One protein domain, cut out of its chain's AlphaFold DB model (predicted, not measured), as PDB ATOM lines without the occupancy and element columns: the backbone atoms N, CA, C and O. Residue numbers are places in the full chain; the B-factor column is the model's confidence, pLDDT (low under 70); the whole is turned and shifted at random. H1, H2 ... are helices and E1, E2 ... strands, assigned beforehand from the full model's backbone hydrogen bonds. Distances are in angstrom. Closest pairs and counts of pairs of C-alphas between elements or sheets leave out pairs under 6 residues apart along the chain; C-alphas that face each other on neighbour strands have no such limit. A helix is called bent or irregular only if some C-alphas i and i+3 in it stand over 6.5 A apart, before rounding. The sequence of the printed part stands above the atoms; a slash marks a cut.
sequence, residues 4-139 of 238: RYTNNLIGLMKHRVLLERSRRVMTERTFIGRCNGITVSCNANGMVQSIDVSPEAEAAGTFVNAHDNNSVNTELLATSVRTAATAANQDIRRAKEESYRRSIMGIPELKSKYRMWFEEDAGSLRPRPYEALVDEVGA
ATOM      1  N   ARG A   4     112.691 118.511 144.033       89.75
ATOM      2  CA  ARG A   4     113.050 118.005 145.372       89.75
ATOM      3  C   ARG A   4     114.270 117.083 145.346       89.75
ATOM      4  O   ARG A   4     115.113 117.190 146.231       89.75
ATOM      5  N   TYR A   5     114.360 116.187 144.361       91.44
ATOM      6  CA  TYR A   5     115.468 115.235 144.260       91.44
ATOM      7  C   TYR A   5     116.801 115.949 144.006       91.44
ATOM      8  O   TYR A   5     117.738 115.802 144.788       91.44
ATOM      9  N   THR A   6     116.857 116.790 142.972       92.56
ATOM     10  CA  THR A   6     118.079 117.494 142.564       92.56
ATOM     11  C   THR A   6     118.586 118.441 143.648       92.56
ATOM     12  O   THR A   6     119.778 118.447 143.936       92.56
ATOM     13  N   ASN A   7     117.697 119.177 144.319       89.44
ATOM     14  CA  ASN A   7     118.101 120.108 145.377       89.44
ATOM     15  C   ASN A   7     118.674 119.374 146.601       89.44
ATOM     16  O   ASN A   7     119.699 119.784 147.144       89.44
ATOM     17  N   ASN A   8     118.064 118.253 147.005       89.81
ATOM     18  CA  ASN A   8     118.611 117.422 148.082       89.81
ATOM     19  C   ASN A   8     119.957 116.795 147.690       89.81
ATOM     20  O   ASN A   8     120.872 116.756 148.513       89.81
ATOM     21  N   LEU A   9     120.084 116.333 146.443       91.25
ATOM     22  CA  LEU A   9     121.316 115.741 145.931       91.25
ATOM     23  C   LEU A   9     122.462 116.757 145.924       91.25
ATOM     24  O   LEU A   9     123.550 116.443 146.395       91.25
ATOM     25  N   ILE A  10     122.215 117.985 145.465       91.50
ATOM     26  CA  ILE A  10     123.215 119.062 145.471       91.50
ATOM     27  C   ILE A  10     123.684 119.359 146.899       91.50
ATOM     28  O   ILE A  10     124.888 119.455 147.133       91.50
ATOM     29  N   GLY A  11     122.761 119.468 147.860       91.06
ATOM     30  CA  GLY A  11     123.108 119.677 149.269       91.06
ATOM     31  C   GLY A  11     123.997 118.558 149.823       91.06
ATOM     32  O   GLY A  11     125.025 118.826 150.442       91.06
ATOM     33  N   LEU A  12     123.657 117.298 149.532       91.31
ATOM     34  CA  LEU A  12     124.456 116.144 149.948       91.31
ATOM     35  C   LEU A  12     125.839 116.120 149.276       91.31
ATOM     36  O   LEU A  12     126.840 115.854 149.937       91.31
ATOM     37  N   MET A  13     125.917 116.431 147.981       91.31
ATOM     38  CA  MET A  13     127.185 116.449 147.251       91.31
ATOM     39  C   MET A  13     128.110 117.561 147.747       91.31
ATOM     40  O   MET A  13     129.295 117.312 147.949       91.31
ATOM     41  N   LYS A  14     127.580 118.754 148.057       92.12
ATOM     42  CA  LYS A  14     128.351 119.823 148.717       92.12
ATOM     43  C   LYS A  14     128.952 119.342 150.038       92.12
ATOM     44  O   LYS A  14     130.128 119.580 150.300       92.12
ATOM     45  N   HIS A  15     128.167 118.631 150.845       92.94
ATOM     46  CA  HIS A  15     128.625 118.094 152.124       92.94
ATOM     47  C   HIS A  15     129.772 117.100 151.945       92.94
ATOM     48  O   HIS A  15     130.800 117.217 152.612       92.94
ATOM     49  N   ARG A  16     129.622 116.169 150.998       91.81
ATOM     50  CA  ARG A  16     130.638 115.163 150.671       91.81
ATOM     51  C   ARG A  16     131.928 115.779 150.133       91.81
ATOM     52  O   ARG A  16     133.003 115.407 150.590       91.81
ATOM     53  N   VAL A  17     131.827 116.781 149.263       90.75
ATOM     54  CA  VAL A  17     132.976 117.553 148.762       90.75
ATOM     55  C   VAL A  17     133.749 118.213 149.908       90.75
ATOM     56  O   VAL A  17     134.977 118.148 149.942       90.75
ATOM     57  N   LEU A  18     133.051 118.824 150.871       91.50
ATOM     58  CA  LEU A  18     133.695 119.454 152.027       91.50
ATOM     59  C   LEU A  18     134.401 118.432 152.932       91.50
ATOM     60  O   LEU A  18     135.494 118.721 153.418       91.50
ATOM     61  N   LEU A  19     133.809 117.251 153.128       92.31
ATOM     62  CA  LEU A  19     134.419 116.167 153.903       92.31
ATOM     63  C   LEU A  19     135.643 115.564 153.211       92.31
ATOM     64  O   LEU A  19     136.650 115.301 153.861       92.31
ATOM     65  N   GLU A  20     135.593 115.363 151.895       89.75
ATOM     66  CA  GLU A  20     136.754 114.833 151.178       89.75
ATOM     67  C   GLU A  20     137.890 115.862 151.150       89.75
ATOM     68  O   GLU A  20     139.059 115.525 151.347       89.75
ATOM     69  N   ARG A  21     137.558 117.153 151.026       89.31
ATOM     70  CA  ARG A  21     138.546 118.226 151.154       89.31
ATOM     71  C   ARG A  21     139.178 118.255 152.546       89.31
ATOM     72  O   ARG A  21     140.397 118.387 152.640       89.31
ATOM     73  N   SER A  22     138.391 118.126 153.617       91.06
ATOM     74  CA  SER A  22     138.944 118.096 154.976       91.06
ATOM     75  C   SER A  22     139.824 116.871 155.199       91.06
ATOM     76  O   SER A  22     140.911 117.015 155.751       91.06
ATOM     77  N   ARG A  23     139.430 115.694 154.697       90.25
ATOM     78  CA  ARG A  23     140.252 114.475 154.719       90.25
ATOM     79  C   ARG A  23     141.615 114.693 154.059       90.25
ATOM     80  O   ARG A  23     142.621 114.310 154.654       90.25
ATOM     81  N   ARG A  24     141.667 115.293 152.864       87.12
ATOM     82  CA  ARG A  24     142.931 115.561 152.147       87.12
ATOM     83  C   ARG A  24     143.853 116.466 152.964       87.12
ATOM     84  O   ARG A  24     144.977 116.074 153.255       87.12
ATOM     85  N   VAL A  25     143.324 117.592 153.449       88.56
ATOM     86  CA  VAL A  25     144.066 118.533 154.311       88.56
ATOM     87  C   VAL A  25     144.540 117.862 155.602       88.56
ATOM     88  O   VAL A  25     145.650 118.106 156.065       88.56
ATOM     89  N   MET A  26     143.711 117.007 156.203       90.00
ATOM     90  CA  MET A  26     144.093 116.282 157.411       90.00
ATOM     91  C   MET A  26     145.220 115.293 157.146       90.00
ATOM     92  O   MET A  26     146.114 115.203 157.972       90.00
ATOM     93  N   THR A  27     145.197 114.580 156.019       87.44
ATOM     94  CA  THR A  27     146.190 113.541 155.683       87.44
ATOM     95  C   THR A  27     147.606 114.110 155.562       87.44
ATOM     96  O   THR A  27     148.568 113.428 155.900       87.44
ATOM     97  N   GLU A  28     147.735 115.373 155.157       84.81
ATOM     98  CA  GLU A  28     149.015 116.091 155.076       84.81
ATOM     99  C   GLU A  28     149.491 116.637 156.436       84.81
ATOM    100  O   GLU A  28     150.640 117.050 156.578       84.81
ATOM    101  N   ARG A  29     148.624 116.632 157.456       90.06
ATOM    102  CA  ARG A  29     148.904 117.178 158.785       90.06
ATOM    103  C   ARG A  29     149.404 116.100 159.748       90.06
ATOM    104  O   ARG A  29     148.872 114.991 159.809       90.06
ATOM    105  N   THR A  30     150.369 116.478 160.580       93.00
ATOM    106  CA  THR A  30     150.808 115.698 161.741       93.00
ATOM    107  C   THR A  30     150.101 116.169 163.012       93.00
ATOM    108  O   THR A  30     149.825 117.357 163.210       93.00
ATOM    109  N   PHE A  31     149.767 115.215 163.875       95.62
ATOM    110  CA  PHE A  31     149.103 115.435 165.155       95.62
ATOM    111  C   PHE A  31     150.067 115.069 166.270       95.62
ATOM    112  O   PHE A  31     150.714 114.028 166.207       95.62
ATOM    113  N   ILE A  32     150.186 115.936 167.270       96.44
ATOM    114  CA  ILE A  32     151.217 115.818 168.297       96.44
ATOM    115  C   ILE A  32     150.541 115.733 169.658       96.44
ATOM    116  O   ILE A  32     149.852 116.664 170.064       96.44
ATOM    117  N   GLY A  33     150.770 114.633 170.367       95.69
ATOM    118  CA  GLY A  33     150.349 114.451 171.751       95.69
ATOM    119  C   GLY A  33     151.530 114.610 172.697       95.69
ATOM    120  O   GLY A  33     152.633 114.162 172.388       95.69
ATOM    121  N   ARG A  34     151.313 115.251 173.847       95.31
ATOM    122  CA  ARG A  34     152.363 115.514 174.840       95.31
ATOM    123  C   ARG A  34     151.957 114.999 176.215       95.31
ATOM    124  O   ARG A  34     150.823 115.215 176.633       95.31
ATOM    125  N   CYS A  35     152.876 114.347 176.921       94.31
ATOM    126  CA  CYS A  35     152.687 113.924 178.310       94.31
ATOM    127  C   CYS A  35     154.044 113.760 179.006       94.31
ATOM    128  O   CYS A  35     154.895 113.045 178.491       94.31
ATOM    129  N   ASN A  36     154.245 114.404 180.163       89.31
ATOM    130  CA  ASN A  36     155.464 114.283 180.984       89.31
ATOM    131  C   ASN A  36     156.779 114.453 180.188       89.31
ATOM    132  O   ASN A  36     157.734 113.714 180.383       89.31
ATOM    133  N   GLY A  37     156.802 115.391 179.235       88.94
ATOM    134  CA  GLY A  37     157.943 115.629 178.342       88.94
ATOM    135  C   GLY A  37     158.097 114.646 177.177       88.94
ATOM    136  O   GLY A  37     158.924 114.869 176.305       88.94
ATOM    137  N   ILE A  38     157.265 113.609 177.076       93.31
ATOM    138  CA  ILE A  38     157.185 112.754 175.886       93.31
ATOM    139  C   ILE A  38     156.285 113.414 174.852       93.31
ATOM    140  O   ILE A  38     155.167 113.836 175.158       93.31
ATOM    141  N   THR A  39     156.760 113.451 173.616       95.81
ATOM    142  CA  THR A  39     156.045 113.937 172.445       95.81
ATOM    143  C   THR A  39     155.838 112.775 171.478       95.81
ATOM    144  O   THR A  39     156.794 112.175 171.004       95.81
ATOM    145  N   VAL A  40     154.582 112.443 171.185       96.69
ATOM    146  CA  VAL A  40     154.219 111.412 170.203       96.69
ATOM    147  C   VAL A  40     153.643 112.104 168.979       96.69
ATOM    148  O   VAL A  40     152.646 112.822 169.093       96.69
ATOM    149  N   SER A  41     154.254 111.886 167.816       95.75
ATOM    150  CA  SER A  41     153.737 112.368 166.538       95.75
ATOM    151  C   SER A  41     152.962 111.258 165.826       95.75
ATOM    152  O   SER A  41     153.422 110.123 165.694       95.75
ATOM    153  N   CYS A  42     151.755 111.580 165.372       94.94
ATOM    154  CA  CYS A  42     150.868 110.681 164.646       94.94
ATOM    155  C   CYS A  42     150.473 111.301 163.302       94.94
ATOM    156  O   CYS A  42     150.248 112.510 163.203       94.94
ATOM    157  N   ASN A  43     150.304 110.469 162.277       92.31
ATOM    158  CA  ASN A  43     149.623 110.891 161.053       92.31
ATOM    159  C   ASN A  43     148.097 110.952 161.265       92.31
ATOM    160  O   ASN A  43     147.567 110.505 162.283       92.31
ATOM    161  N   ALA A  44     147.358 111.454 160.277       91.00
ATOM    162  CA  ALA A  44     145.897 111.547 160.350       91.00
ATOM    163  C   ALA A  44     145.176 110.193 160.458       91.00
ATOM    164  O   ALA A  44     144.049 110.123 160.952       91.00
ATOM    165  N   ASN A  45     145.821 109.113 160.008       90.31
ATOM    166  CA  ASN A  45     145.325 107.753 160.182       90.31
ATOM    167  C   ASN A  45     145.552 107.225 161.619       90.31
ATOM    168  O   ASN A  45     145.127 106.121 161.927       90.31
ATOM    169  N   GLY A  46     146.195 107.980 162.515       90.31
ATOM    170  CA  GLY A  46     146.491 107.547 163.886       90.31
ATOM    171  C   GLY A  46     147.683 106.590 163.998       90.31
ATOM    172  O   GLY A  46     147.873 105.970 165.040       90.31
ATOM    173  N   MET A  47     148.487 106.460 162.941       91.31
ATOM    174  CA  MET A  47     149.751 105.726 162.963       91.31
ATOM    175  C   MET A  47     150.848 106.618 163.548       91.31
ATOM    176  O   MET A  47     151.011 107.764 163.124       91.31
ATOM    177  N   VAL A  48     151.594 106.078 164.511       93.44
ATOM    178  CA  VAL A  48     152.713 106.764 165.168       93.44
ATOM    179  C   VAL A  48     153.891 106.874 164.196       93.44
ATOM    180  O   VAL A  48     154.277 105.879 163.587       93.44
ATOM    181  N   GLN A  49     154.439 108.080 164.047       91.75
ATOM    182  CA  GLN A  49     155.582 108.386 163.180       91.75
ATOM    183  C   GLN A  49     156.882 108.525 163.979       91.75
ATOM    184  O   GLN A  49     157.886 107.923 163.609       91.75
ATOM    185  N   SER A  50     156.863 109.286 165.077       94.44
ATOM    186  CA  SER A  50     157.992 109.444 166.001       94.44
ATOM    187  C   SER A  50     157.523 109.495 167.453       94.44
ATOM    188  O   SER A  50     156.381 109.865 167.752       94.44
ATOM    189  N   ILE A  51     158.423 109.108 168.356       95.50
ATOM    190  CA  ILE A  51     158.279 109.277 169.799       95.50
ATOM    191  C   ILE A  51     159.565 109.940 170.272       95.50
ATOM    192  O   ILE A  51     160.627 109.327 170.218       95.50
ATOM    193  N   ASP A  52     159.444 111.181 170.721       94.12
ATOM    194  CA  ASP A  52     160.564 112.026 171.108       94.12
ATOM    195  C   ASP A  52     160.448 112.357 172.599       94.12
ATOM    196  O   ASP A  52     159.356 112.638 173.103       94.12
ATOM    197  N   VAL A  53     161.566 112.326 173.322       91.81
ATOM    198  CA  VAL A  53     161.631 112.738 174.729       91.81
ATOM    199  C   VAL A  53     162.217 114.144 174.778       91.81
ATOM    200  O   VAL A  53     163.209 114.436 174.114       91.81
ATOM    201  N   SER A  54     161.575 115.053 175.510       91.19
ATOM    202  CA  SER A  54     162.089 116.408 175.659       91.19
ATOM    203  C   SER A  54     163.362 116.398 176.513       91.19
ATOM    204  O   SER A  54     163.414 115.702 177.531       91.19
ATOM    205  N   PRO A  55     164.366 117.223 176.169       85.00
ATOM    206  CA  PRO A  55     165.613 117.297 176.932       85.00
ATOM    207  C   PRO A  55     165.379 117.753 178.382       85.00
ATOM    208  O   PRO A  55     166.144 117.416 179.279       85.00
ATOM    209  N   GLU A  56     164.287 118.479 178.639       85.44
ATOM    210  CA  GLU A  56     163.860 118.875 179.985       85.44
ATOM    211  C   GLU A  56     163.453 117.673 180.847       85.44
ATOM    212  O   GLU A  56     163.780 117.626 182.031       85.44
ATOM    213  N   ALA A  57     162.766 116.684 180.269       80.00
ATOM    214  CA  ALA A  57     162.343 115.495 181.004       80.00
ATOM    215  C   ALA A  57     163.494 114.514 181.249       80.00
ATOM    216  O   ALA A  57     163.487 113.831 182.278       80.00
ATOM    217  N   GLU A  58     164.477 114.487 180.344       79.75
ATOM    218  CA  GLU A  58     165.748 113.782 180.531       79.75
ATOM    219  C   GLU A  58     166.571 114.427 181.652       79.75
ATOM    220  O   GLU A  58     166.994 113.735 182.577       79.75
ATOM    221  N   ALA A  59     166.721 115.756 181.631       75.12
ATOM    222  CA  ALA A  59     167.452 116.500 182.656       75.12
ATOM    223  C   ALA A  59     166.791 116.419 184.042       75.12
ATOM    224  O   ALA A  59     167.484 116.366 185.056       75.12
ATOM    225  N   ALA A  60     165.457 116.377 184.096       76.81
ATOM    226  CA  ALA A  60     164.704 116.231 185.339       76.81
ATOM    227  C   ALA A  60     164.728 114.802 185.916       76.81
ATOM    228  O   ALA A  60     164.193 114.585 187.002       76.81
ATOM    229  N   GLY A  61     165.302 113.817 185.210       76.62
ATOM    230  CA  GLY A  61     165.319 112.422 185.663       76.62
ATOM    231  C   GLY A  61     163.917 111.832 185.848       76.62
ATOM    232  O   GLY A  61     163.738 110.909 186.638       76.62
ATOM    233  N   THR A  62     162.915 112.358 185.130       77.44
ATOM    234  CA  THR A  62     161.480 112.081 185.354       77.44
ATOM    235  C   THR A  62     161.148 110.589 185.309       77.44
ATOM    236  O   THR A  62     160.218 110.130 185.966       77.44
ATOM    237  N   PHE A  63     161.914 109.827 184.528       77.62
ATOM    238  CA  PHE A  63     161.713 108.397 184.300       77.62
ATOM    239  C   PHE A  63     162.737 107.516 185.022       77.62
ATOM    240  O   PHE A  63     162.869 106.352 184.663       77.62
ATOM    241  N   VAL A  64     163.471 108.031 186.010       79.25
ATOM    242  CA  VAL A  64     164.409 107.240 186.824       79.25
ATOM    243  C   VAL A  64     163.706 106.778 188.102       79.25
ATOM    244  O   VAL A  64     162.931 107.523 188.703       79.25
ATOM    245  N   ASN A  65     163.930 105.532 188.523       76.44
ATOM    246  CA  ASN A  65     163.356 105.024 189.767       76.44
ATOM    247  C   ASN A  65     163.975 105.723 190.983       76.44
ATOM    248  O   ASN A  65     165.191 105.769 191.132       76.44
ATOM    249  N   ALA A  66     163.131 106.173 191.916       71.50
ATOM    250  CA  ALA A  66     163.573 106.852 193.139       71.50
ATOM    251  C   ALA A  66     164.454 105.979 194.059       71.50
ATOM    252  O   ALA A  66     165.187 106.509 194.891       71.50
ATOM    253  N   HIS A  67     164.370 104.650 193.927       68.69
ATOM    254  CA  HIS A  67     165.148 103.696 194.722       68.69
ATOM    255  C   HIS A  67     166.428 103.202 194.041       68.69
ATOM    256  O   HIS A  67     167.317 102.732 194.740       68.69
ATOM    257  N   ASP A  68     166.547 103.356 192.720       73.75
ATOM    258  CA  ASP A  68     167.712 102.946 191.937       73.75
ATOM    259  C   ASP A  68     167.938 103.972 190.827       73.75
ATOM    260  O   ASP A  68     167.333 103.888 189.753       73.75
ATOM    261  N   ASN A  69     168.863 104.909 191.067       69.81
ATOM    262  CA  ASN A  69     169.217 105.999 190.144       69.81
ATOM    263  C   ASN A  69     169.719 105.523 188.765       69.81
ATOM    264  O   ASN A  69     169.956 106.340 187.880       69.81
ATOM    265  N   ASN A  70     169.902 104.215 188.587       72.62
ATOM    266  CA  ASN A  70     170.397 103.598 187.361       72.62
ATOM    267  C   ASN A  70     169.323 102.806 186.593       72.62
ATOM    268  O   ASN A  70     169.635 102.214 185.561       72.62
ATOM    269  N   SER A  71     168.077 102.753 187.083       81.62
ATOM    270  CA  SER A  71     166.997 101.986 186.451       81.62
ATOM    271  C   SER A  71     165.870 102.889 185.946       81.62
ATOM    272  O   SER A  71     165.406 103.796 186.639       81.62
ATOM    273  N   VAL A  72     165.437 102.641 184.709       84.44
ATOM    274  CA  VAL A  72     164.333 103.372 184.075       84.44
ATOM    275  C   VAL A  72     163.006 102.841 184.609       84.44
ATOM    276  O   VAL A  72     162.750 101.636 184.584       84.44
ATOM    277  N   ASN A  73     162.129 103.742 185.040       87.56
ATOM    278  CA  ASN A  73     160.748 103.447 185.376       87.56
ATOM    279  C   ASN A  73     159.947 103.181 184.091       87.56
ATOM    280  O   ASN A  73     159.347 104.077 183.487       87.56
ATOM    281  N   THR A  74     159.946 101.921 183.662       88.75
ATOM    282  CA  THR A  74     159.255 101.474 182.449       88.75
ATOM    283  C   THR A  74     157.741 101.657 182.529       88.75
ATOM    284  O   THR A  74     157.103 101.870 181.500       88.75
ATOM    285  N   GLU A  75     157.149 101.605 183.725       91.44
ATOM    286  CA  GLU A  75     155.702 101.756 183.916       91.44
ATOM    287  C   GLU A  75     155.251 103.204 183.721       91.44
ATOM    288  O   GLU A  75     154.283 103.471 182.995       91.44
ATOM    289  N   LEU A  76     155.978 104.154 184.317       89.69
ATOM    290  CA  LEU A  76     155.724 105.582 184.145       89.69
ATOM    291  C   LEU A  76     155.943 105.996 182.687       89.69
ATOM    292  O   LEU A  76     155.120 106.726 182.125       89.69
ATOM    293  N   LEU A  77     157.012 105.494 182.059       90.50
ATOM    294  CA  LEU A  77     157.302 105.744 180.649       90.50
ATOM    295  C   LEU A  77     156.178 105.199 179.757       90.50
ATOM    296  O   LEU A  77     155.617 105.943 178.955       90.50
ATOM    297  N   ALA A  78     155.777 103.937 179.940       93.19
ATOM    298  CA  ALA A  78     154.707 103.321 179.158       93.19
ATOM    299  C   ALA A  78     153.366 104.051 179.329       93.19
ATOM    300  O   ALA A  78     152.635 104.252 178.356       93.19
ATOM    301  N   THR A  79     153.047 104.488 180.549       95.12
ATOM    302  CA  THR A  79     151.822 105.245 180.840       95.12
ATOM    303  C   THR A  79     151.856 106.633 180.202       95.12
ATOM    304  O   THR A  79     150.857 107.071 179.630       95.12
ATOM    305  N   SER A  80     153.011 107.297 180.225       93.88
ATOM    306  CA  SER A  80     153.202 108.617 179.614       93.88
ATOM    307  C   SER A  80     153.121 108.540 178.085       93.88
ATOM    308  O   SER A  80     152.390 109.317 177.474       93.88
ATOM    309  N   VAL A  81     153.754 107.535 177.462       95.06
ATOM    310  CA  VAL A  81     153.642 107.266 176.016       95.06
ATOM    311  C   VAL A  81     152.195 106.960 175.636       95.06
ATOM    312  O   VAL A  81     151.673 107.540 174.685       95.06
ATOM    313  N   ARG A  82     151.511 106.088 176.392       96.06
ATOM    314  CA  ARG A  82     150.100 105.754 176.150       96.06
ATOM    315  C   ARG A  82     149.228 107.002 176.216       96.06
ATOM    316  O   ARG A  82     148.422 107.222 175.318       96.06
ATOM    317  N   THR A  83     149.416 107.831 177.238       96.75
ATOM    318  CA  THR A  83     148.636 109.057 177.430       96.75
ATOM    319  C   THR A  83     148.886 110.052 176.296       96.75
ATOM    320  O   THR A  83     147.929 110.541 175.696       96.75
ATOM    321  N   ALA A  84     150.148 110.272 175.913       96.25
ATOM    322  CA  ALA A  84     150.507 111.121 174.777       96.25
ATOM    323  C   ALA A  84     149.889 110.610 173.461       96.25
ATOM    324  O   ALA A  84     149.259 111.376 172.734       96.25
ATOM    325  N   ALA A  85     149.968 109.306 173.188       95.88
ATOM    326  CA  ALA A  85     149.355 108.705 172.006       95.88
ATOM    327  C   ALA A  85     147.819 108.822 172.018       95.88
ATOM    328  O   ALA A  85     147.200 109.079 170.982       95.88
ATOM    329  N   THR A  86     147.174 108.663 173.180       95.94
ATOM    330  CA  THR A  86     145.721 108.863 173.296       95.94
ATOM    331  C   THR A  86     145.320 110.317 173.082       95.94
ATOM    332  O   THR A  86     144.318 110.553 172.411       95.94
ATOM    333  N   ALA A  87     146.113 111.281 173.559       96.75
ATOM    334  CA  ALA A  87     145.875 112.704 173.335       96.75
ATOM    335  C   ALA A  87     145.964 113.057 171.840       96.75
ATOM    336  O   ALA A  87     145.033 113.645 171.292       96.75
ATOM    337  N   ALA A  88     147.007 112.585 171.145       95.94
ATOM    338  CA  ALA A  88     147.137 112.767 169.695       95.94
ATOM    339  C   ALA A  88     145.927 112.189 168.934       95.94
ATOM    340  O   ALA A  88     145.371 112.823 168.037       95.94
ATOM    341  N   ASN A  89     145.466 110.995 169.323       95.25
ATOM    342  CA  ASN A  89     144.291 110.365 168.720       95.25
ATOM    343  C   ASN A  89     142.979 111.107 169.024       95.25
ATOM    344  O   ASN A  89     142.092 111.158 168.168       95.25
ATOM    345  N   GLN A  90     142.833 111.692 170.213       96.06
ATOM    346  CA  GLN A  90     141.683 112.534 170.550       96.06
ATOM    347  C   GLN A  90     141.644 113.793 169.680       96.06
ATOM    348  O   GLN A  90     140.578 114.128 169.163       96.06
ATOM    349  N   ASP A  91     142.790 114.424 169.428       96.00
ATOM    350  CA  ASP A  91     142.880 115.590 168.546       96.00
ATOM    351  C   ASP A  91     142.513 115.253 167.096       96.00
ATOM    352  O   ASP A  91     141.766 116.000 166.456       96.00
ATOM    353  N   ILE A  92     142.943 114.091 166.591       95.38
ATOM    354  CA  ILE A  92     142.525 113.590 165.271       95.38
ATOM    355  C   ILE A  92     140.999 113.440 165.217       95.38
ATOM    356  O   ILE A  92     140.357 113.904 164.271       95.38
ATOM    357  N   ARG A  93     140.395 112.796 166.223       95.69
ATOM    358  CA  ARG A  93     138.938 112.587 166.286       95.69
ATOM    359  C   ARG A  93     138.182 113.911 166.351       95.69
ATOM    360  O   ARG A  93     137.228 114.101 165.598       95.69
ATOM    361  N   ARG A  94     138.654 114.843 167.180       95.81
ATOM    362  CA  ARG A  94     138.092 116.190 167.305       95.81
ATOM    363  C   ARG A  94     138.143 116.938 165.977       95.81
ATOM    364  O   ARG A  94     137.138 117.517 165.578       95.81
ATOM    365  N   ALA A  95     139.268 116.881 165.264       95.50
ATOM    366  CA  ALA A  95     139.417 117.528 163.962       95.50
ATOM    367  C   ALA A  95     138.440 116.970 162.909       95.50
ATOM    368  O   ALA A  95     137.859 117.747 162.143       95.50
ATOM    369  N   LYS A  96     138.197 115.650 162.902       95.12
ATOM    370  CA  LYS A  96     137.193 115.025 162.021       95.12
ATOM    371  C   LYS A  96     135.794 115.556 162.305       95.12
ATOM    372  O   LYS A  96     135.140 116.060 161.394       95.12
ATOM    373  N   GLU A  97     135.359 115.486 163.562       95.19
ATOM    374  CA  GLU A  97     134.033 115.957 163.977       95.19
ATOM    375  C   GLU A  97     133.848 117.449 163.722       95.19
ATOM    376  O   GLU A  97     132.782 117.887 163.300       95.19
ATOM    377  N   GLU A  98     134.888 118.251 163.940       94.69
ATOM    378  CA  GLU A  98     134.825 119.678 163.664       94.69
ATOM    379  C   GLU A  98     134.638 119.941 162.167       94.69
ATOM    380  O   GLU A  98     133.804 120.761 161.784       94.69
ATOM    381  N   SER A  99     135.347 119.208 161.301       93.50
ATOM    382  CA  SER A  99     135.156 119.318 159.853       93.50
ATOM    383  C   SER A  99     133.741 118.920 159.414       93.50
ATOM    384  O   SER A  99     133.146 119.593 158.570       93.50
ATOM    385  N   TYR A 100     133.163 117.901 160.054       94.88
ATOM    386  CA  TYR A 100     131.788 117.467 159.830       94.88
ATOM    387  C   TYR A 100     130.767 118.519 160.267       94.88
ATOM    388  O   TYR A 100     129.916 118.924 159.471       94.88
ATOM    389  N   ARG A 101     130.915 119.061 161.483       93.56
ATOM    390  CA  ARG A 101     130.068 120.150 161.996       93.56
ATOM    391  C   ARG A 101     130.144 121.388 161.105       93.56
ATOM    392  O   ARG A 101     129.106 121.956 160.771       93.56
ATOM    393  N   ARG A 102     131.347 121.779 160.664       92.94
ATOM    394  CA  ARG A 102     131.537 122.898 159.724       92.94
ATOM    395  C   ARG A 102     130.815 122.649 158.396       92.94
ATOM    396  O   ARG A 102     130.180 123.562 157.877       92.94
ATOM    397  N   SER A 103     130.860 121.419 157.881       93.75
ATOM    398  CA  SER A 103     130.182 121.039 156.638       93.75
ATOM    399  C   SER A 103     128.655 121.142 156.742       93.75
ATOM    400  O   SER A 103     128.017 121.739 155.878       93.75
ATOM    401  N   ILE A 104     128.058 120.632 157.824       93.06
ATOM    402  CA  ILE A 104     126.601 120.698 158.039       93.06
ATOM    403  C   ILE A 104     126.136 122.139 158.244       93.06
ATOM    404  O   ILE A 104     125.128 122.556 157.676       93.06
ATOM    405  N   MET A 105     126.882 122.921 159.025       91.06
ATOM    406  CA  MET A 105     126.545 124.317 159.302       91.06
ATOM    407  C   MET A 105     126.588 125.200 158.054       91.06
ATOM    408  O   MET A 105     125.801 126.140 157.954       91.06
ATOM    409  N   GLY A 106     127.475 124.892 157.104       89.00
ATOM    410  CA  GLY A 106     127.591 125.613 155.839       89.00
ATOM    411  C   GLY A 106     126.481 125.314 154.826       89.00
ATOM    412  O   GLY A 106     126.395 126.012 153.817       89.00
ATOM    413  N   ILE A 107     125.641 124.297 155.060       91.56
ATOM    414  CA  ILE A 107     124.659 123.808 154.082       91.56
ATOM    415  C   ILE A 107     123.242 123.911 154.671       91.56
ATOM    416  O   ILE A 107     122.855 123.089 155.511       91.56
ATOM    417  N   PRO A 108     122.429 124.896 154.242       87.94
ATOM    418  CA  PRO A 108     121.114 125.146 154.833       87.94
ATOM    419  C   PRO A 108     120.146 123.965 154.664       87.94
ATOM    420  O   PRO A 108     119.340 123.706 155.556       87.94
ATOM    421  N   GLU A 109     120.254 123.204 153.571       86.38
ATOM    422  CA  GLU A 109     119.412 122.036 153.282       86.38
ATOM    423  C   GLU A 109     119.649 120.867 154.250       86.38
ATOM    424  O   GLU A 109     118.780 120.006 154.418       86.38
ATOM    425  N   LEU A 110     120.833 120.816 154.869       86.44
ATOM    426  CA  LEU A 110     121.220 119.777 155.822       86.44
ATOM    427  C   LEU A 110     121.078 120.241 157.268       86.44
ATOM    428  O   LEU A 110     120.772 119.426 158.133       86.44
ATOM    429  N   LYS A 111     121.219 121.546 157.528       86.31
ATOM    430  CA  LYS A 111     121.086 122.134 158.866       86.31
ATOM    431  C   LYS A 111     119.757 121.784 159.544       86.31
ATOM    432  O   LYS A 111     119.735 121.536 160.746       86.31
ATOM    433  N   SER A 112     118.665 121.736 158.780       84.38
ATOM    434  CA  SER A 112     117.325 121.401 159.284       84.38
ATOM    435  C   SER A 112     117.130 119.913 159.608       84.38
ATOM    436  O   SER A 112     116.150 119.551 160.258       84.38
ATOM    437  N   LYS A 113     118.045 119.034 159.185       87.62
ATOM    438  CA  LYS A 113     117.933 117.582 159.355       87.62
ATOM    439  C   LYS A 113     118.730 117.138 160.580       87.62
ATOM    440  O   LYS A 113     119.906 116.819 160.470       87.62
ATOM    441  N   TYR A 114     118.076 117.048 161.740       86.06
ATOM    442  CA  TYR A 114     118.724 116.661 163.007       86.06
ATOM    443  C   TYR A 114     119.507 115.340 162.923       86.06
ATOM    444  O   TYR A 114     120.611 115.244 163.445       86.06
ATOM    445  N   ARG A 115     118.992 114.346 162.187       89.69
ATOM    446  CA  ARG A 115     119.684 113.066 161.954       89.69
ATOM    447  C   ARG A 115     121.094 113.244 161.377       89.69
ATOM    448  O   ARG A 115     122.000 112.525 161.783       89.69
ATOM    449  N   MET A 116     121.288 114.226 160.495       87.50
ATOM    450  CA  MET A 116     122.587 114.504 159.875       87.50
ATOM    451  C   MET A 116     123.633 114.990 160.875       87.50
ATOM    452  O   MET A 116     124.772 115.136 160.488       87.50
ATOM    453  N   TRP A 117     123.290 115.287 162.128       87.62
ATOM    454  CA  TRP A 117     124.268 115.704 163.133       87.62
ATOM    455  C   TRP A 117     124.920 114.532 163.869       87.62
ATOM    456  O   TRP A 117     125.956 114.731 164.499       87.62
ATOM    457  N   PHE A 118     124.324 113.340 163.783       89.44
ATOM    458  CA  PHE A 118     124.721 112.152 164.550       89.44
ATOM    459  C   PHE A 118     124.943 110.917 163.671       89.44
ATOM    460  O   PHE A 118     125.241 109.842 164.178       89.44
ATOM    461  N   GLU A 119     124.739 111.030 162.359       89.69
ATOM    462  CA  GLU A 119     124.884 109.890 161.451       89.69
ATOM    463  C   GLU A 119     126.356 109.527 161.217       89.69
ATOM    464  O   GLU A 119     126.686 108.349 161.067       89.69
ATOM    465  N   GLU A 120     127.256 110.516 161.218       89.19
ATOM    466  CA  GLU A 120     128.690 110.289 161.053       89.19
ATOM    467  C   GLU A 120     129.501 110.899 162.196       89.19
ATOM    468  O   GLU A 120     129.633 112.113 162.317       89.19
ATOM    469  N   ASP A 121     130.126 110.026 162.982       91.06
ATOM    470  CA  ASP A 121     131.072 110.403 164.030       91.06
ATOM    471  C   ASP A 121     132.525 110.214 163.577       91.06
ATOM    472  O   ASP A 121     132.817 109.677 162.502       91.06
ATOM    473  N   ALA A 122     133.478 110.568 164.445       90.44
ATOM    474  CA  ALA A 122     134.910 110.376 164.205       90.44
ATOM    475  C   ALA A 122     135.311 108.944 163.786       90.44
ATOM    476  O   ALA A 122     136.347 108.770 163.134       90.44
ATOM    477  N   GLY A 123     134.529 107.927 164.178       89.56
ATOM    478  CA  GLY A 123     134.741 106.527 163.795       89.56
ATOM    479  C   GLY A 123     134.278 106.193 162.372       89.56
ATOM    480  O   GLY A 123     134.902 105.372 161.698       89.56
ATOM    481  N   SER A 124     133.224 106.856 161.894       90.50
ATOM    482  CA  SER A 124     132.678 106.676 160.542       90.50
ATOM    483  C   SER A 124     133.458 107.489 159.510       90.50
ATOM    484  O   SER A 124     133.711 107.007 158.395       90.50
ATOM    485  N   LEU A 125     133.865 108.699 159.902       92.31
ATOM    486  CA  LEU A 125     134.601 109.653 159.082       92.31
ATOM    487  C   LEU A 125     136.013 109.161 158.750       92.31
ATOM    488  O   LEU A 125     136.688 108.484 159.530       92.31
ATOM    489  N   ARG A 126     136.479 109.554 157.567       89.81
ATOM    490  CA  ARG A 126     137.849 109.311 157.120       89.81
ATOM    491  C   ARG A 126     138.769 110.464 157.498       89.81
ATOM    492  O   ARG A 126     138.285 111.585 157.638       89.81
ATOM    493  N   PRO A 127     140.085 110.226 157.602       91.38
ATOM    494  CA  PRO A 127     140.819 108.951 157.431       91.38
ATOM    495  C   PRO A 127     140.538 107.895 158.516       91.38
ATOM    496  O   PRO A 127     140.399 108.253 159.679       91.38
ATOM    497  N   ARG A 128     140.434 106.600 158.181       90.56
ATOM    498  CA  ARG A 128     140.132 105.544 159.173       90.56
ATOM    499  C   ARG A 128     141.410 104.846 159.654       90.56
ATOM    500  O   ARG A 128     142.230 104.498 158.811       90.56
ATOM    501  N   PRO A 129     141.561 104.545 160.959       89.56
ATOM    502  CA  PRO A 129     142.812 103.971 161.459       89.56
ATOM    503  C   PRO A 129     143.204 102.631 160.842       89.56
ATOM    504  O   PRO A 129     144.375 102.375 160.591       89.56
ATOM    505  N   TYR A 130     142.227 101.791 160.516       86.94
ATOM    506  CA  TYR A 130     142.488 100.507 159.867       86.94
ATOM    507  C   TYR A 130     142.787 100.626 158.361       86.94
ATOM    508  O   TYR A 130     143.280  99.673 157.768       86.94
ATOM    509  N   GLU A 131     142.509 101.773 157.727       85.38
ATOM    510  CA  GLU A 131     142.906 102.037 156.333       85.38
ATOM    511  C   GLU A 131     144.389 102.466 156.247       85.38
ATOM    512  O   GLU A 131     144.977 102.409 155.169       85.38
ATOM    513  N   ALA A 132     145.029 102.802 157.381       84.75
ATOM    514  CA  ALA A 132     146.405 103.306 157.446       84.75
ATOM    515  C   ALA A 132     147.418 102.401 156.741       84.75
ATOM    516  O   ALA A 132     148.292 102.883 156.030       84.75
ATOM    517  N   LEU A 133     147.311 101.084 156.933       82.00
ATOM    518  CA  LEU A 133     148.282 100.145 156.379       82.00
ATOM    519  C   LEU A 133     148.217 100.116 154.849       82.00
ATOM    520  O   LEU A 133     149.249 100.085 154.189       82.00
ATOM    521  N   VAL A 134     147.010 100.172 154.287       80.31
ATOM    522  CA  VAL A 134     146.779 100.178 152.835       80.31
ATOM    523  C   VAL A 134     147.160 101.523 152.220       80.31
ATOM    524  O   VAL A 134     147.623 101.581 151.078       80.31
ATOM    525  N   ASP A 135     146.961 102.608 152.963       73.50
ATOM    526  CA  ASP A 135     147.219 103.959 152.480       73.50
ATOM    527  C   ASP A 135     148.705 104.347 152.592       73.50
ATOM    528  O   ASP A 135     149.234 104.980 151.679       73.50
ATOM    529  N   GLU A 136     149.405 103.899 153.639       73.12
ATOM    530  CA  GLU A 136     150.784 104.305 153.942       73.12
ATOM    531  C   GLU A 136     151.830 103.214 153.701       73.12
ATOM    532  O   GLU A 136     152.873 103.491 153.116       73.12
ATOM    533  N   VAL A 137     151.603 101.979 154.148       71.00
ATOM    534  CA  VAL A 137     152.661 100.946 154.160       71.00
ATOM    535  C   VAL A 137     152.613 100.081 152.902       71.00
ATOM    536  O   VAL A 137     153.643  99.817 152.291       71.00
ATOM    537  N   GLY A 138     151.416  99.677 152.480       65.75
ATOM    538  CA  GLY A 138     151.195  98.832 151.306       65.75
ATOM    539  C   GLY A 138     151.145  99.591 149.979       65.75
ATOM    540  O   GLY A 138     151.124  98.969 148.919       65.75
ATOM    541  N   ALA A 139     151.115 100.925 150.005       74.81
ATOM    542  CA  ALA A 139     151.077 101.726 148.790       74.81
ATOM    543  C   ALA A 139     152.487 101.882 148.203       74.81
ATOM    544  O   ALA A 139     153.362 102.509 148.806       74.81
TER     545      ALA A 139
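Overview. This is residues 4 to 139 of the 238 residues of an uncharacterized protein of Bodo saltans (UniProt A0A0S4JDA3). A small antiparallel sheet of three strands, E1, E2 and E3, has the long helix H3 slanting over one face; H3 runs on past the sheet and meets a second long helix, H1, side by side over part of their lengths, and together they draw the model out into a rod. H1 reaches one end of the rod, where the short helices H4 and H5 also lie, while short H2 and E4 lie toward the other. The printed part has 136 residues, with six named helices and four named strands in the order H1 E1 E2 E3 H2 E4 H3 H4 H5 H6; the class is mixed, helices and strands. The sheet's order is E1, E2, E3. The whole is loose, with a radius of gyration of the C-alphas of 20.2 A, and spans 73 by 33 by 20 A.

Along the chain. Look first at the sheet: E1 is residues 31 to 35, 13.7 A long, E2 is residues 38 to 42, 13.1 A, and E3 is residues 48 to 53, 14.4 A. Find C-alpha 74 at (159.255, 101.474, 182.449); from there H3, residues 74 to 105, runs 46.1 A to C-alpha 105 at (126.545, 124.317, 159.302). Find C-alpha 4 at (113.050, 118.005, 145.372), where H1, residues 4 to 27, begins and runs 35.0 A. The shorter elements are H2, residues 55 to 59, E4, residues 68 to 72, H4, residues 108 to 111, and H5, residues 114 to 117. H6, residues 129 to 137, is 12.6 A long and ends at C-alpha 137, at (152.661, 100.946, 154.160); it is irregular, but only just: C-alphas 130 and 133 are 6.8 A apart.

Arrangement. Read the sheet as a meander, each strand the antiparallel neighbour of the one before. E1 and E2 form a hairpin, with directions at 159 degrees; look for N 33 and O 40, 2.9 A apart and within hydrogen-bond range. E2 and E3 form another, at 165 degrees, with N 39 and O 52 within range at 2.8 A. H3 is on one face of this sheet, two layers in all, at a height over the sheet of 4.5 A. It lies over E1, E2 and, only just, with 3 C-alphas, E3; on the local plane it stands at 41 degrees to E1, slantwise to the strands. The closest C-alphas of E1 and H3 are those of Gly 33 and Ala 88, 4.2 A apart. H3 is also the hub, touching three helices. With residues 96 to 104 alone it touches residues 15 to 23 of H1, closest at the C-alphas of His 15 and Ser 103, 5.6 A, at a shallow tilt of 30 degrees, opposite ways. H3 and H4 touch only at the corner, and only just, with 3 pairs of C-alphas within 8 A, the closest being Ile 104 and Lys 111 at 5.8 A. H3 and H5 only just touch, also with 3 pairs, the closest C-alphas being those of Arg 101 and Trp 117, 7.4 A. H1 touches H4 with residues 8 to 12 alone, the C-alphas of Gly 11 and Glu 109 coming to 5.9 A. E4 pairs with no named strand and meets H3 only through their link. H2 is not on the sheet, and H6 is apart from H3. Every O i to N i+4 pair is within hydrogen-bond range in H1, H2 and H3, and 3 of 5 are in H6; H4 and H5 are too short for such a pair.

Size, cuts and confidence. The two C-alphas farthest apart are those of Arg 4 and Asp 68, at 73.4 A. The printed part has no cut. The link from H5 to H6, 11 residues, is long. Mean pLDDT of the printed part is 88.9; look for values under 70 at residues 67, 69 and 138.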